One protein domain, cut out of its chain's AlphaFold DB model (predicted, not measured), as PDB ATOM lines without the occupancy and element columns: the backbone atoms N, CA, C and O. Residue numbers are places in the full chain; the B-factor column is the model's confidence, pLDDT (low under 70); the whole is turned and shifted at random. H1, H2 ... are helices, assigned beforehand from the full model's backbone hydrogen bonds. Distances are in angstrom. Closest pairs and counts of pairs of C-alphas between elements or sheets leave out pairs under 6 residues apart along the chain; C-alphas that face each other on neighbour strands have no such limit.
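What this domain is: This is residues 13 to 103 of the 111 residues of an uncharacterized protein of Pseudomonas coronafaciens pv. striafaciens (UniProt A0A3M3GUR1). Helix H3 runs through the middle, with H1 and H2 packed on its first residues, H4 crossing it farther along and short H5 packed on H4. The printed part has 91 residues with five named helices, H1 to H5 in chain order, and no named strand: all helix. It is compact, radius of gyration of the C-alphas 12.6 A, spanning 33 by 25 by 21 A.

Where its parts are: H3, residues 46 to 61, is 21.7 A long and begins at C-alpha 46 (35.873, -6.661, 7.294). H2 is residues 25 to 37, 18.5 A; H4 73 to 85, 17.4 A; H1 14 to 18, 7.3 A; H5 95 to 99, 8.4 A, ending at C-alpha 99 (33.733, -7.132, 33.863).

How they stand to each other: H3, the hub, touches H2 with residues 46 to 50 alone, about perpendicular at 79 degrees; the closest C-alphas, Leu 31 and Asp 46, are 6.3 A apart. Residues 52 to 56 of H3 alone touch H4, with residues 75 to 79 alone, about perpendicular at 84 degrees; the closest C-alphas, Tyr 56 and Phe 75, are 6.7 A apart. H1 touches H3 at residues 46 to 48 alone, closest C-alphas Glu 17 and Ala 48, 5.6 A. H5 touches H4, closest C-alphas Asn 77 and Ala 97, 5.1 A. H2 and H4 are apart. Every O i to N i+4 pair is within hydrogen-bond range in H2, H3 and H4; H1 and H5 each have 0 of 1, but 2 of 2 O i to N i+3 pairs.

The domain as a whole: The farthest C-alphas, Ala 25 and Glu 99, are 35.3 A apart. The printed part has no cut; the link H3 to H4 is long. No printed residue is under 70 in pLDDT.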
ATOM      1  N   ASN A  13      46.968 -13.217  11.155       87.81
ATOM      2  CA  ASN A  13      47.953 -12.558  10.299       87.81
ATOM      3  C   ASN A  13      47.608 -11.084  10.059       87.81
ATOM      4  O   ASN A  13      46.438 -10.711  10.006       87.81
ATOM      5  N   THR A  14      48.647 -10.277   9.839       85.38
ATOM      6  CA  THR A  14      48.546  -8.820   9.678       85.38
ATOM      7  C   THR A  14      47.749  -8.394   8.451       85.38
ATOM      8  O   THR A  14      47.145  -7.327   8.452       85.38
ATOM      9  N   LYS A  15      47.699  -9.225   7.401       89.94
ATOM     10  CA  LYS A  15      46.876  -8.942   6.220       89.94
ATOM     11  C   LYS A  15      45.392  -8.951   6.588       89.94
ATOM     12  O   LYS A  15      44.681  -8.020   6.235       89.94
ATOM     13  N   ALA A  16      44.941  -9.959   7.330       92.19
ATOM     14  CA  ALA A  16      43.549 -10.116   7.740       92.19
ATOM     15  C   ALA A  16      43.067  -9.018   8.704       92.19
ATOM     16  O   ALA A  16      41.866  -8.792   8.804       92.19
ATOM     17  N   GLU A  17      43.976  -8.315   9.386       94.50
ATOM     18  CA  GLU A  17      43.619  -7.203  10.278       94.50
ATOM     19  C   GLU A  17      43.010  -6.013   9.523       94.50
ATOM     20  O   GLU A  17      42.168  -5.301  10.070       94.50
ATOM     21  N   THR A  18      43.415  -5.805   8.267       94.06
ATOM     22  CA  THR A  18      43.000  -4.660   7.435       94.06
ATOM     23  C   THR A  18      42.298  -5.057   6.138       94.06
ATOM     24  O   THR A  18      41.833  -4.192   5.403       94.06
ATOM     25  N   ASP A  19      42.253  -6.349   5.819       95.88
ATOM     26  CA  ASP A  19      41.633  -6.860   4.600       95.88
ATOM     27  C   ASP A  19      40.111  -6.964   4.751       95.88
ATOM     28  O   ASP A  19      39.591  -7.399   5.782       95.88
ATOM     29  N   ASN A  20      39.402  -6.570   3.696       94.12
ATOM     30  CA  ASN A  20      37.951  -6.647   3.639       94.12
ATOM     31  C   ASN A  20      37.443  -8.014   3.152       94.12
ATOM     32  O   ASN A  20      36.259  -8.311   3.264       94.12
ATOM     33  N   GLY A  21      38.324  -8.866   2.627       92.31
ATOM     34  CA  GLY A  21      37.934 -10.166   2.093       92.31
ATOM     35  C   GLY A  21      36.996 -10.056   0.888       92.31
ATOM     36  O   GLY A  21      36.843  -8.996   0.277       92.31
ATOM     37  N   ASP A  22      36.384 -11.186   0.536       95.38
ATOM     38  CA  ASP A  22      35.427 -11.296  -0.567       95.38
ATOM     39  C   ASP A  22      34.080 -11.795  -0.030       95.38
ATOM     40  O   ASP A  22      33.784 -12.990  -0.025       95.38
ATOM     41  N   TYR A  23      33.305 -10.862   0.521       94.50
ATOM     42  CA  TYR A  23      31.973 -11.115   1.069       94.50
ATOM     43  C   TYR A  23      30.876 -10.679   0.086       94.50
ATOM     44  O   TYR A  23      31.022  -9.706  -0.671       94.50
ATOM     45  N   ASP A  24      29.723 -11.351   0.125       96.31
ATOM     46  CA  ASP A  24      28.556 -10.919  -0.642       96.31
ATOM     47  C   ASP A  24      28.029  -9.550  -0.163       96.31
ATOM     48  O   ASP A  24      28.476  -8.979   0.837       96.31
ATOM     49  N   ALA A  25      27.111  -8.965  -0.933       95.88
ATOM     50  CA  ALA A  25      26.601  -7.623  -0.656       95.88
ATOM     51  C   ALA A  25      25.832  -7.531   0.676       95.88
ATOM     52  O   ALA A  25      25.874  -6.480   1.316       95.88
ATOM     53  N   GLY A  26      25.158  -8.608   1.094       95.38
ATOM     54  CA  GLY A  26      24.424  -8.666   2.355       95.38
ATOM     55  C   GLY A  26      25.376  -8.643   3.541       95.38
ATOM     56  O   GLY A  26      25.286  -7.750   4.382       95.38
ATOM     57  N   THR A  27      26.367  -9.538   3.551       94.88
ATOM     58  CA  THR A  27      27.394  -9.553   4.603       94.88
ATOM     59  C   THR A  27      28.179  -8.240   4.655       94.88
ATOM     60  O   THR A  27      28.410  -7.706   5.738       94.88
ATOM     61  N   ARG A  28      28.528  -7.642   3.506       95.94
ATOM     62  CA  ARG A  28      29.182  -6.320   3.487       95.94
ATOM     63  C   ARG A  28      28.325  -5.219   4.108       95.94
ATOM     64  O   ARG A  28      28.867  -4.353   4.793       95.94
ATOM     65  N   ALA A  29      27.012  -5.237   3.888       95.69
ATOM     66  CA  ALA A  29      26.109  -4.258   4.485       95.69
ATOM     67  C   ALA A  29      26.055  -4.397   6.016       95.69
ATOM     68  O   ALA A  29      26.144  -3.392   6.723       95.69
ATOM     69  N   GLU A  30      25.994  -5.628   6.529       96.00
ATOM     70  CA  GLU A  30      26.017  -5.895   7.971       96.00
ATOM     71  C   GLU A  30      27.349  -5.489   8.617       96.00
ATOM     72  O   GLU A  30      27.358  -4.840   9.663       96.00
ATOM     73  N   LEU A  31      28.485  -5.785   7.978       96.56
ATOM     74  CA  LEU A  31      29.808  -5.386   8.474       96.56
ATOM     75  C   LEU A  31      29.998  -3.862   8.451       96.56
ATOM     76  O   LEU A  31      30.542  -3.287   9.397       96.56
ATOM     77  N   ALA A  32      29.488  -3.182   7.421       95.69
ATOM     78  CA  ALA A  32      29.456  -1.724   7.381       95.69
ATOM     79  C   ALA A  32      28.586  -1.142   8.508       95.69
ATOM     80  O   ALA A  32      28.986  -0.172   9.156       95.69
ATOM     81  N   GLN A  33      27.427  -1.745   8.789       96.31
ATOM     82  CA  GLN A  33      26.582  -1.352   9.913       96.31
ATOM     83  C   GLN A  33      27.300  -1.558  11.252       96.31
ATOM     84  O   GLN A  33      27.320  -0.644  12.077       96.31
ATOM     85  N   LEU A  34      27.942  -2.713  11.453       96.44
ATOM     86  CA  LEU A  34      28.710  -3.006  12.661       96.44
ATOM     87  C   LEU A  34      29.808  -1.964  12.893       96.44
ATOM     88  O   LEU A  34      29.927  -1.440  14.002       96.44
ATOM     89  N   ARG A  35      30.559  -1.624  11.838       95.25
ATOM     90  CA  ARG A  35      31.606  -0.596  11.857       95.25
ATOM     91  C   ARG A  35      31.052   0.775  12.241       95.25
ATOM     92  O   ARG A  35      31.624   1.454  13.088       95.25
ATOM     93  N   ASN A  36      29.923   1.171  11.654       95.81
ATOM     94  CA  ASN A  36      29.290   2.462  11.939       95.81
ATOM     95  C   ASN A  36      28.818   2.578  13.397       95.81
ATOM     96  O   ASN A  36      28.875   3.656  13.985       95.81
ATOM     97  N   LEU A  37      28.369   1.473  13.993       97.38
ATOM     98  CA  LEU A  37      27.913   1.429  15.383       97.38
ATOM     99  C   LEU A  37      29.070   1.425  16.402       97.38
ATOM    100  O   LEU A  37      28.877   1.829  17.557       97.38
ATOM    101  N   HIS A  38      30.269   1.006  15.984       96.38
ATOM    102  CA  HIS A  38      31.439   0.798  16.841       96.38
ATOM    103  C   HIS A  38      32.690   1.497  16.268       96.38
ATOM    104  O   HIS A  38      33.601   0.838  15.762       96.38
ATOM    105  N   PRO A  39      32.776   2.841  16.346       94.75
ATOM    106  CA  PRO A  39      33.935   3.597  15.869       94.75
ATOM    107  C   PRO A  39      35.263   3.191  16.530       94.75
ATOM    108  O   PRO A  39      36.322   3.418  15.951       94.75
ATOM    109  N   GLU A  40      35.223   2.564  17.710       95.50
ATOM    110  CA  GLU A  40      36.391   2.042  18.426       95.50
ATOM    111  C   GLU A  40      37.178   0.975  17.644       95.50
ATOM    112  O   GLU A  40      38.358   0.756  17.923       95.50
ATOM    113  N   ILE A  41      36.533   0.332  16.667       96.00
ATOM    114  CA  ILE A  41      37.109  -0.697  15.791       96.00
ATOM    115  C   ILE A  41      37.015  -0.316  14.308       96.00
ATOM    116  O   ILE A  41      37.167  -1.164  13.432       96.00
ATOM    117  N   ALA A  42      36.781   0.962  13.987       94.81
ATOM    118  CA  ALA A  42      36.620   1.405  12.600       94.81
ATOM    119  C   ALA A  42      37.875   1.207  11.733       94.81
ATOM    120  O   ALA A  42      37.768   1.148  10.509       94.81
ATOM    121  N   HIS A  43      39.051   1.088  12.357       94.12
ATOM    122  CA  HIS A  43      40.319   0.794  11.686       94.12
ATOM    123  C   HIS A  43      40.487  -0.677  11.284       94.12
ATOM    124  O   HIS A  43      41.484  -1.000  10.644       94.12
ATOM    125  N   TRP A  44      39.565  -1.566  11.663       97.38
ATOM    126  CA  TRP A  44      39.622  -2.985  11.314       97.38
ATOM    127  C   TRP A  44      39.056  -3.251   9.910       97.38
ATOM    128  O   TRP A  44      38.061  -2.646   9.481       97.38
ATOM    129  N   GLY A  45      39.676  -4.203   9.213       96.44
ATOM    130  CA  GLY A  45      39.148  -4.786   7.980       96.44
ATOM    131  C   GLY A  45      37.915  -5.654   8.234       96.44
ATOM    132  O   GLY A  45      37.695  -6.139   9.348       96.44
ATOM    133  N   ASP A  46      37.106  -5.865   7.194       97.31
ATOM    134  CA  ASP A  46      35.873  -6.661   7.294       97.31
ATOM    135  C   ASP A  46      36.139  -8.109   7.758       97.31
ATOM    136  O   ASP A  46      35.313  -8.664   8.478       97.31
ATOM    137  N   ILE A  47      37.302  -8.703   7.442       97.00
ATOM    138  CA  ILE A  47      37.650 -10.053   7.922       97.00
ATOM    139  C   ILE A  47      37.714 -10.093   9.455       97.00
ATOM    140  O   ILE A  47      37.124 -10.973  10.085       97.00
ATOM    141  N   ALA A  48      38.406  -9.133  10.074       97.62
ATOM    142  CA  ALA A  48      38.521  -9.065  11.529       97.62
ATOM    143  C   ALA A  48      37.167  -8.788  12.197       97.62
ATOM    144  O   ALA A  48      36.836  -9.424  13.198       97.62
ATOM    145  N   LEU A  49      36.360  -7.891  11.619       97.38
ATOM    146  CA  LEU A  49      35.003  -7.608  12.095       97.38
ATOM    147  C   LEU A  49      34.111  -8.854  12.046       97.38
ATOM    148  O   LEU A  49      33.409  -9.143  13.015       97.38
ATOM    149  N   PHE A  50      34.179  -9.610  10.949       96.94
ATOM    150  CA  PHE A  50      33.422 -10.844  10.772       96.94
ATOM    151  C   PHE A  50      33.762 -11.876  11.851       96.94
ATOM    152  O   PHE A  50      32.866 -12.369  12.537       96.94
ATOM    153  N   PHE A  51      35.048 -12.175  12.059       96.69
ATOM    154  CA  PHE A  51      35.454 -13.151  13.075       96.69
ATOM    155  C   PHE A  51      35.115 -12.699  14.494       96.69
ATOM    156  O   PHE A  51      34.690 -13.519  15.309       96.69
ATOM    157  N   ALA A  52      35.261 -11.409  14.788       97.31
ATOM    158  CA  ALA A  52      34.944 -10.865  16.097       97.31
ATOM    159  C   ALA A  52      33.445 -10.960  16.419       97.31
ATOM    160  O   ALA A  52      33.080 -11.419  17.502       97.31
ATOM    161  N   TRP A  53      32.574 -10.575  15.482       97.44
ATOM    162  CA  TRP A  53      31.125 -10.635  15.686       97.44
ATOM    163  C   TRP A  53      30.585 -12.065  15.696       97.44
ATOM    164  O   TRP A  53      29.742 -12.399  16.530       97.44
ATOM    165  N   ASN A  54      31.099 -12.934  14.821       96.31
ATOM    166  CA  ASN A  54      30.760 -14.355  14.837       96.31
ATOM    167  C   ASN A  54      31.184 -15.006  16.166       96.31
ATOM    168  O   ASN A  54      30.381 -15.672  16.812       96.31
ATOM    169  N   GLY A  55      32.408 -14.735  16.633       95.88
ATOM    170  CA  GLY A  55      32.898 -15.232  17.921       95.88
ATOM    171  C   GLY A  55      32.040 -14.765  19.096       95.88
ATOM    172  O   GLY A  55      31.665 -15.577  19.935       95.88
ATOM    173  N   TYR A  56      31.657 -13.487  19.115       96.44
ATOM    174  CA  TYR A  56      30.715 -12.958  20.103       96.44
ATOM    175  C   TYR A  56      29.346 -13.652  20.022       96.44
ATOM    176  O   TYR A  56      28.788 -14.053  21.041       96.44
ATOM    177  N   SER A  57      28.831 -13.866  18.808       95.19
ATOM    178  CA  SER A  57      27.549 -14.540  18.572       95.19
ATOM    179  C   SER A  57      27.541 -15.979  19.106       95.19
ATOM    180  O   SER A  57      26.574 -16.407  19.747       95.19
ATOM    181  N   GLU A  58      28.631 -16.714  18.881       95.12
ATOM    182  CA  GLU A  58      28.785 -18.097  19.324       95.12
ATOM    183  C   GLU A  58      29.030 -18.185  20.834       95.12
ATOM    184  O   GLU A  58      28.399 -18.992  21.524       95.12
ATOM    185  N   ASP A  59      29.920 -17.347  21.363       95.38
ATOM    186  CA  ASP A  59      30.303 -17.373  22.772       95.38
ATOM    187  C   ASP A  59      29.173 -16.874  23.690       95.38
ATOM    188  O   ASP A  59      29.048 -17.375  24.805       95.38
ATOM    189  N   CYS A  60      28.312 -15.953  23.246       93.25
ATOM    190  CA  CYS A  60      27.208 -15.444  24.070       93.25
ATOM    191  C   CYS A  60      25.896 -16.213  23.871       93.25
ATOM    192  O   CYS A  60      25.242 -16.544  24.859       93.25
ATOM    193  N   TRP A  61      25.521 -16.537  22.628       90.62
ATOM    194  CA  TRP A  61      24.200 -17.114  22.314       90.62
ATOM    195  C   TRP A  61      24.251 -18.447  21.575       90.62
ATOM    196  O   TRP A  61      23.207 -18.959  21.176       90.62
ATOM    197  N   MET A  62      25.442 -19.019  21.370       90.38
ATOM    198  CA  MET A  62      25.620 -20.261  20.613       90.38
ATOM    199  C   MET A  62      25.015 -20.190  19.197       90.38
ATOM    200  O   MET A  62      24.575 -21.205  18.657       90.38
ATOM    201  N   SER A  63      25.003 -18.992  18.599       90.31
ATOM    202  CA  SER A  63      24.533 -18.733  17.234       90.31
ATOM    203  C   SER A  63      25.708 -18.450  16.300       90.31
ATOM    204  O   SER A  63      26.704 -17.870  16.721       90.31
ATOM    205  N   SER A  64      25.579 -18.812  15.024       83.25
ATOM    206  CA  SER A  64      26.593 -18.548  13.992       83.25
ATOM    207  C   SER A  64      26.625 -17.099  13.499       83.25
ATOM    208  O   SER A  64      27.589 -16.693  12.862       83.25
ATOM    209  N   TRP A  65      25.573 -16.317  13.737       91.56
ATOM    210  CA  TRP A  65      25.557 -14.877  13.479       91.56
ATOM    211  C   TRP A  65      24.346 -14.263  14.174       91.56
ATOM    212  O   TRP A  65      23.210 -14.685  13.938       91.56
ATOM    213  N   HIS A  66      24.561 -13.302  15.069       88.94
ATOM    214  CA  HIS A  66      23.468 -12.570  15.699       88.94
ATOM    215  C   HIS A  66      23.142 -11.296  14.913       88.94
ATOM    216  O   HIS A  66      24.033 -10.645  14.370       88.94
ATOM    217  N   TYR A  67      21.863 -10.926  14.865       87.31
ATOM    218  CA  TYR A  67      21.419  -9.735  14.145       87.31
ATOM    219  C   TYR A  67      21.999  -8.451  14.761       87.31
ATOM    220  O   TYR A  67      21.966  -8.254  15.978       87.31
ATOM    221  N   ILE A  68      22.497  -7.549  13.912       91.69
ATOM    222  CA  ILE A  68      23.057  -6.258  14.323       91.69
ATOM    223  C   ILE A  68      21.946  -5.207  14.233       91.69
ATOM    224  O   ILE A  68      21.673  -4.660  13.171       91.69
ATOM    225  N   ALA A  69      21.283  -4.913  15.351       87.75
ATOM    226  CA  ALA A  69      20.213  -3.907  15.381       87.75
ATOM    227  C   ALA A  69      20.719  -2.513  15.780       87.75
ATOM    228  O   ALA A  69      20.324  -1.498  15.209       87.75
ATOM    229  N   GLN A  70      21.579  -2.468  16.795       93.25
ATOM    230  CA  GLN A  70      21.988  -1.249  17.487       93.25
ATOM    231  C   GLN A  70      23.404  -1.390  18.038       93.25
ATOM    232  O   GLN A  70      23.961  -2.489  18.083       93.25
ATOM    233  N   ARG A  71      23.982  -0.270  18.477       94.88
ATOM    234  CA  ARG A  71      25.269  -0.264  19.173       94.88
ATOM    235  C   ARG A  71      25.189  -1.172  20.397       94.88
ATOM    236  O   ARG A  71      24.255  -1.053  21.186       94.88
ATOM    237  N   ASN A  72      26.184  -2.035  20.556       93.50
ATOM    238  CA  ASN A  72      26.240  -3.008  21.633       93.50
ATOM    239  C   ASN A  72      27.551  -2.828  22.416       93.50
ATOM    240  O   ASN A  72      28.632  -3.171  21.944       93.50
ATOM    241  N   GLU A  73      27.470  -2.272  23.625       94.69
ATOM    242  CA  GLU A  73      28.661  -2.116  24.467       94.69
ATOM    243  C   GLU A  73      29.167  -3.454  25.018       94.69
ATOM    244  O   GLU A  73      30.372  -3.579  25.230       94.69
ATOM    245  N   ASN A  74      28.303  -4.468  25.149       95.06
ATOM    246  CA  ASN A  74      28.708  -5.816  25.550       95.06
ATOM    247  C   ASN A  74      29.568  -6.484  24.474       95.06
ATOM    248  O   ASN A  74      30.470  -7.248  24.800       95.06
ATOM    249  N   PHE A  75      29.370  -6.131  23.201       96.50
ATOM    250  CA  PHE A  75      30.289  -6.537  22.140       96.50
ATOM    251  C   PHE A  75      31.687  -5.938  22.350       96.50
ATOM    252  O   PHE A  75      32.669  -6.670  22.351       96.50
ATOM    253  N   LEU A  76      31.806  -4.630  22.605       96.75
ATOM    254  CA  LEU A  76      33.108  -3.993  22.874       96.75
ATOM    255  C   LEU A  76      33.769  -4.527  24.152       96.75
ATOM    256  O   LEU A  76      34.979  -4.744  24.190       96.75
ATOM    257  N   ASN A  77      32.969  -4.778  25.183       96.75
ATOM    258  CA  ASN A  77      33.401  -5.445  26.398       96.75
ATOM    259  C   ASN A  77      33.923  -6.870  26.109       96.75
ATOM    260  O   ASN A  77      34.986  -7.247  26.596       96.75
ATOM    261  N   TYR A  78      33.244  -7.638  25.250       97.38
ATOM    262  CA  TYR A  78      33.709  -8.951  24.796       97.38
ATOM    263  C   TYR A  78      35.057  -8.843  24.073       97.38
ATOM    264  O   TYR A  78      35.977  -9.601  24.378       97.38
ATOM    265  N   LEU A  79      35.229  -7.865  23.175       97.19
ATOM    266  CA  LEU A  79      36.524  -7.625  22.524       97.19
ATOM    267  C   LEU A  79      37.624  -7.329  23.549       97.19
ATOM    268  O   LEU A  79      38.724  -7.879  23.467       97.19
ATOM    269  N   CYS A  80      37.308  -6.498  24.541       96.69
ATOM    270  CA  CYS A  80      38.225  -6.143  25.614       96.69
ATOM    271  C   CYS A  80      38.611  -7.374  26.437       96.69
ATOM    272  O   CYS A  80      39.796  -7.603  26.694       96.69
ATOM    273  N   TRP A  81      37.637  -8.225  26.774       97.19
ATOM    274  CA  TRP A  81      37.870  -9.491  27.460       97.19
ATOM    275  C   TRP A  81      38.807 -10.383  26.655       97.19
ATOM    276  O   TRP A  81      39.817 -10.849  27.179       97.19
ATOM    277  N   LYS A  82      38.511 -10.610  25.372       96.75
ATOM    278  CA  LYS A  82      39.319 -11.487  24.517       96.75
ATOM    279  C   LYS A  82      40.770 -11.015  24.437       96.75
ATOM    280  O   LYS A  82      41.680 -11.835  24.524       96.75
ATOM    281  N   GLN A  83      40.983  -9.704  24.359       96.06
ATOM    282  CA  GLN A  83      42.316  -9.111  24.268       96.06
ATOM    283  C   GLN A  83      43.089  -9.129  25.601       96.06
ATOM    284  O   GLN A  83      44.310  -9.247  25.600       96.06
ATOM    285  N   THR A  84      42.407  -9.011  26.746       95.25
ATOM    286  CA  THR A  84      43.055  -8.863  28.070       95.25
ATOM    287  C   THR A  84      43.102 -10.149  28.893       95.25
ATOM    288  O   THR A  84      44.033 -10.355  29.668       95.25
ATOM    289  N   ARG A  85      42.096 -11.012  28.739       95.00
ATOM    290  CA  ARG A  85      41.868 -12.237  29.526       95.00
ATOM    291  C   ARG A  85      41.944 -13.503  28.665       95.00
ATOM    292  O   ARG A  85      42.034 -14.607  29.199       95.00
ATOM    293  N   GLY A  86      41.926 -13.373  27.337       94.62
ATOM    294  CA  GLY A  86      42.045 -14.494  26.408       94.62
ATOM    295  C   GLY A  86      40.708 -15.175  26.119       94.62
ATOM    296  O   GLY A  86      39.899 -14.685  25.336       94.62
ATOM    297  N   LYS A  87      40.471 -16.368  26.672       93.81
ATOM    298  CA  LYS A  87      39.270 -17.148  26.336       93.81
ATOM    299  C   LYS A  87      38.023 -16.549  27.005       93.81
ATOM    300  O   LYS A  87      38.034 -16.294  28.206       93.81
ATOM    301  N   TYR A  88      36.947 -16.379  26.236       93.31
ATOM    302  CA  TYR A  88      35.614 -16.076  26.761       93.31
ATOM    303  C   TYR A  88      34.852 -17.399  26.971       93.31
ATOM    304  O   TYR A  88      35.016 -18.312  26.151       93.31
ATOM    305  N   PRO A  89      34.091 -17.583  28.063       91.62
ATOM    306  CA  PRO A  89      33.383 -18.838  28.286       91.62
ATOM    307  C   PRO A  89      32.197 -18.980  27.321       91.62
ATOM    308  O   PRO A  89      31.377 -18.078  27.180       91.62
ATOM    309  N   ARG A  90      32.100 -20.134  26.656       90.00
ATOM    310  CA  ARG A  90      31.037 -20.418  25.683       90.00
ATOM    311  C   ARG A  90      29.678 -20.516  26.381       90.00
ATOM    312  O   ARG A  90      29.549 -21.251  27.357       90.00
ATOM    313  N   GLY A  91      28.670 -19.843  25.837       88.94
ATOM    314  CA  GLY A  91      27.314 -19.772  26.380       88.94
ATOM    315  C   GLY A  91      27.188 -18.919  27.646       88.94
ATOM    316  O   GLY A  91      26.197 -19.056  28.355       88.94
ATOM    317  N   ALA A  92      28.172 -18.069  27.959       89.06
ATOM    318  CA  ALA A  92      28.164 -17.252  29.178       89.06
ATOM    319  C   ALA A  92      27.163 -16.087  29.151       89.06
ATOM    320  O   ALA A  92      26.982 -15.419  30.165       89.06
ATOM    321  N   GLY A  93      26.535 -15.828  28.002       90.62
ATOM    322  CA  GLY A  93      25.771 -14.608  27.782       90.62
ATOM    323  C   GLY A  93      26.674 -13.385  27.632       90.62
ATOM    324  O   GLY A  93      27.906 -13.473  27.636       90.62
ATOM    325  N   ASP A  94      26.049 -12.233  27.437       88.19
ATOM    326  CA  ASP A  94      26.715 -10.956  27.203       88.19
ATOM    327  C   ASP A  94      26.953 -10.149  28.490       88.19
ATOM    328  O   ASP A  94      27.836  -9.299  28.508       88.19
ATOM    329  N   GLU A  95      26.245 -10.466  29.578       86.94
ATOM    330  CA  GLU A  95      26.373  -9.799  30.884       86.94
ATOM    331  C   GLU A  95      27.771  -9.960  31.510       86.94
ATOM    332  O   GLU A  95      28.323  -9.004  32.048       86.94
ATOM    333  N   ILE A  96      28.401 -11.137  31.390       88.44
ATOM    334  CA  ILE A  96      29.767 -11.372  31.909       88.44
ATOM    335  C   ILE A  96      30.801 -10.449  31.250       88.44
ATOM    336  O   ILE A  96      31.838 -10.145  31.846       88.44
ATOM    337  N   ALA A  97      30.526  -9.960  30.038       90.25
ATOM    338  CA  ALA A  97      31.431  -9.052  29.357       90.25
ATOM    339  C   ALA A  97      31.627  -7.750  30.154       90.25
ATOM    340  O   ALA A  97      32.715  -7.182  30.090       90.25
ATOM    341  N   ASP A  98      30.653  -7.298  30.955       90.31
ATOM    342  CA  ASP A  98      30.734  -6.040  31.720       90.31
ATOM    343  C   ASP A  98      31.946  -5.933  32.657       90.31
ATOM    344  O   ASP A  98      32.436  -4.831  32.932       90.31
ATOM    345  N   GLU A  99      32.497  -7.070  33.081       91.31
ATOM    346  CA  GLU A  99      33.733  -7.132  33.863       91.31
ATOM    347  C   GLU A  99      34.970  -6.634  33.087       91.31
ATOM    348  O   GLU A  99      35.995  -6.340  33.704       91.31
ATOM    349  N   ALA A 100      34.895  -6.531  31.756       93.62
ATOM    350  CA  ALA A 100      35.958  -6.090  30.850       93.62
ATOM    351  C   ALA A 100      35.631  -4.738  30.179       93.62
ATOM    352  O   ALA A 100      35.581  -4.603  28.954       93.62
ATOM    353  N   SER A 101      35.401  -3.708  30.993       92.88
ATOM    354  CA  SER A 101      35.045  -2.352  30.547       92.88
ATOM    355  C   SER A 101      36.223  -1.362  30.515       92.88
ATOM    356  O   SER A 101      36.020  -0.148  30.454       92.88
ATOM    357  N   GLU A 102      37.471  -1.842  30.506       90.81
ATOM    358  CA  GLU A 102      38.690  -1.019  30.559       90.81
ATOM    359  C   GLU A 102      38.785  -0.013  29.401       90.81
ATOM    360  O   GLU A 102      39.328   1.085  29.555       90.81
ATOM    361  N   TRP A 103      38.195  -0.341  28.249       92.00
ATOM    362  CA  TRP A 103      38.106   0.565  27.106       92.00
ATOM    363  C   TRP A 103      37.306   1.845  27.414       92.00
ATOM    364  O   TRP A 103      37.592   2.900  26.842       92.00
TER     365      TRP A 103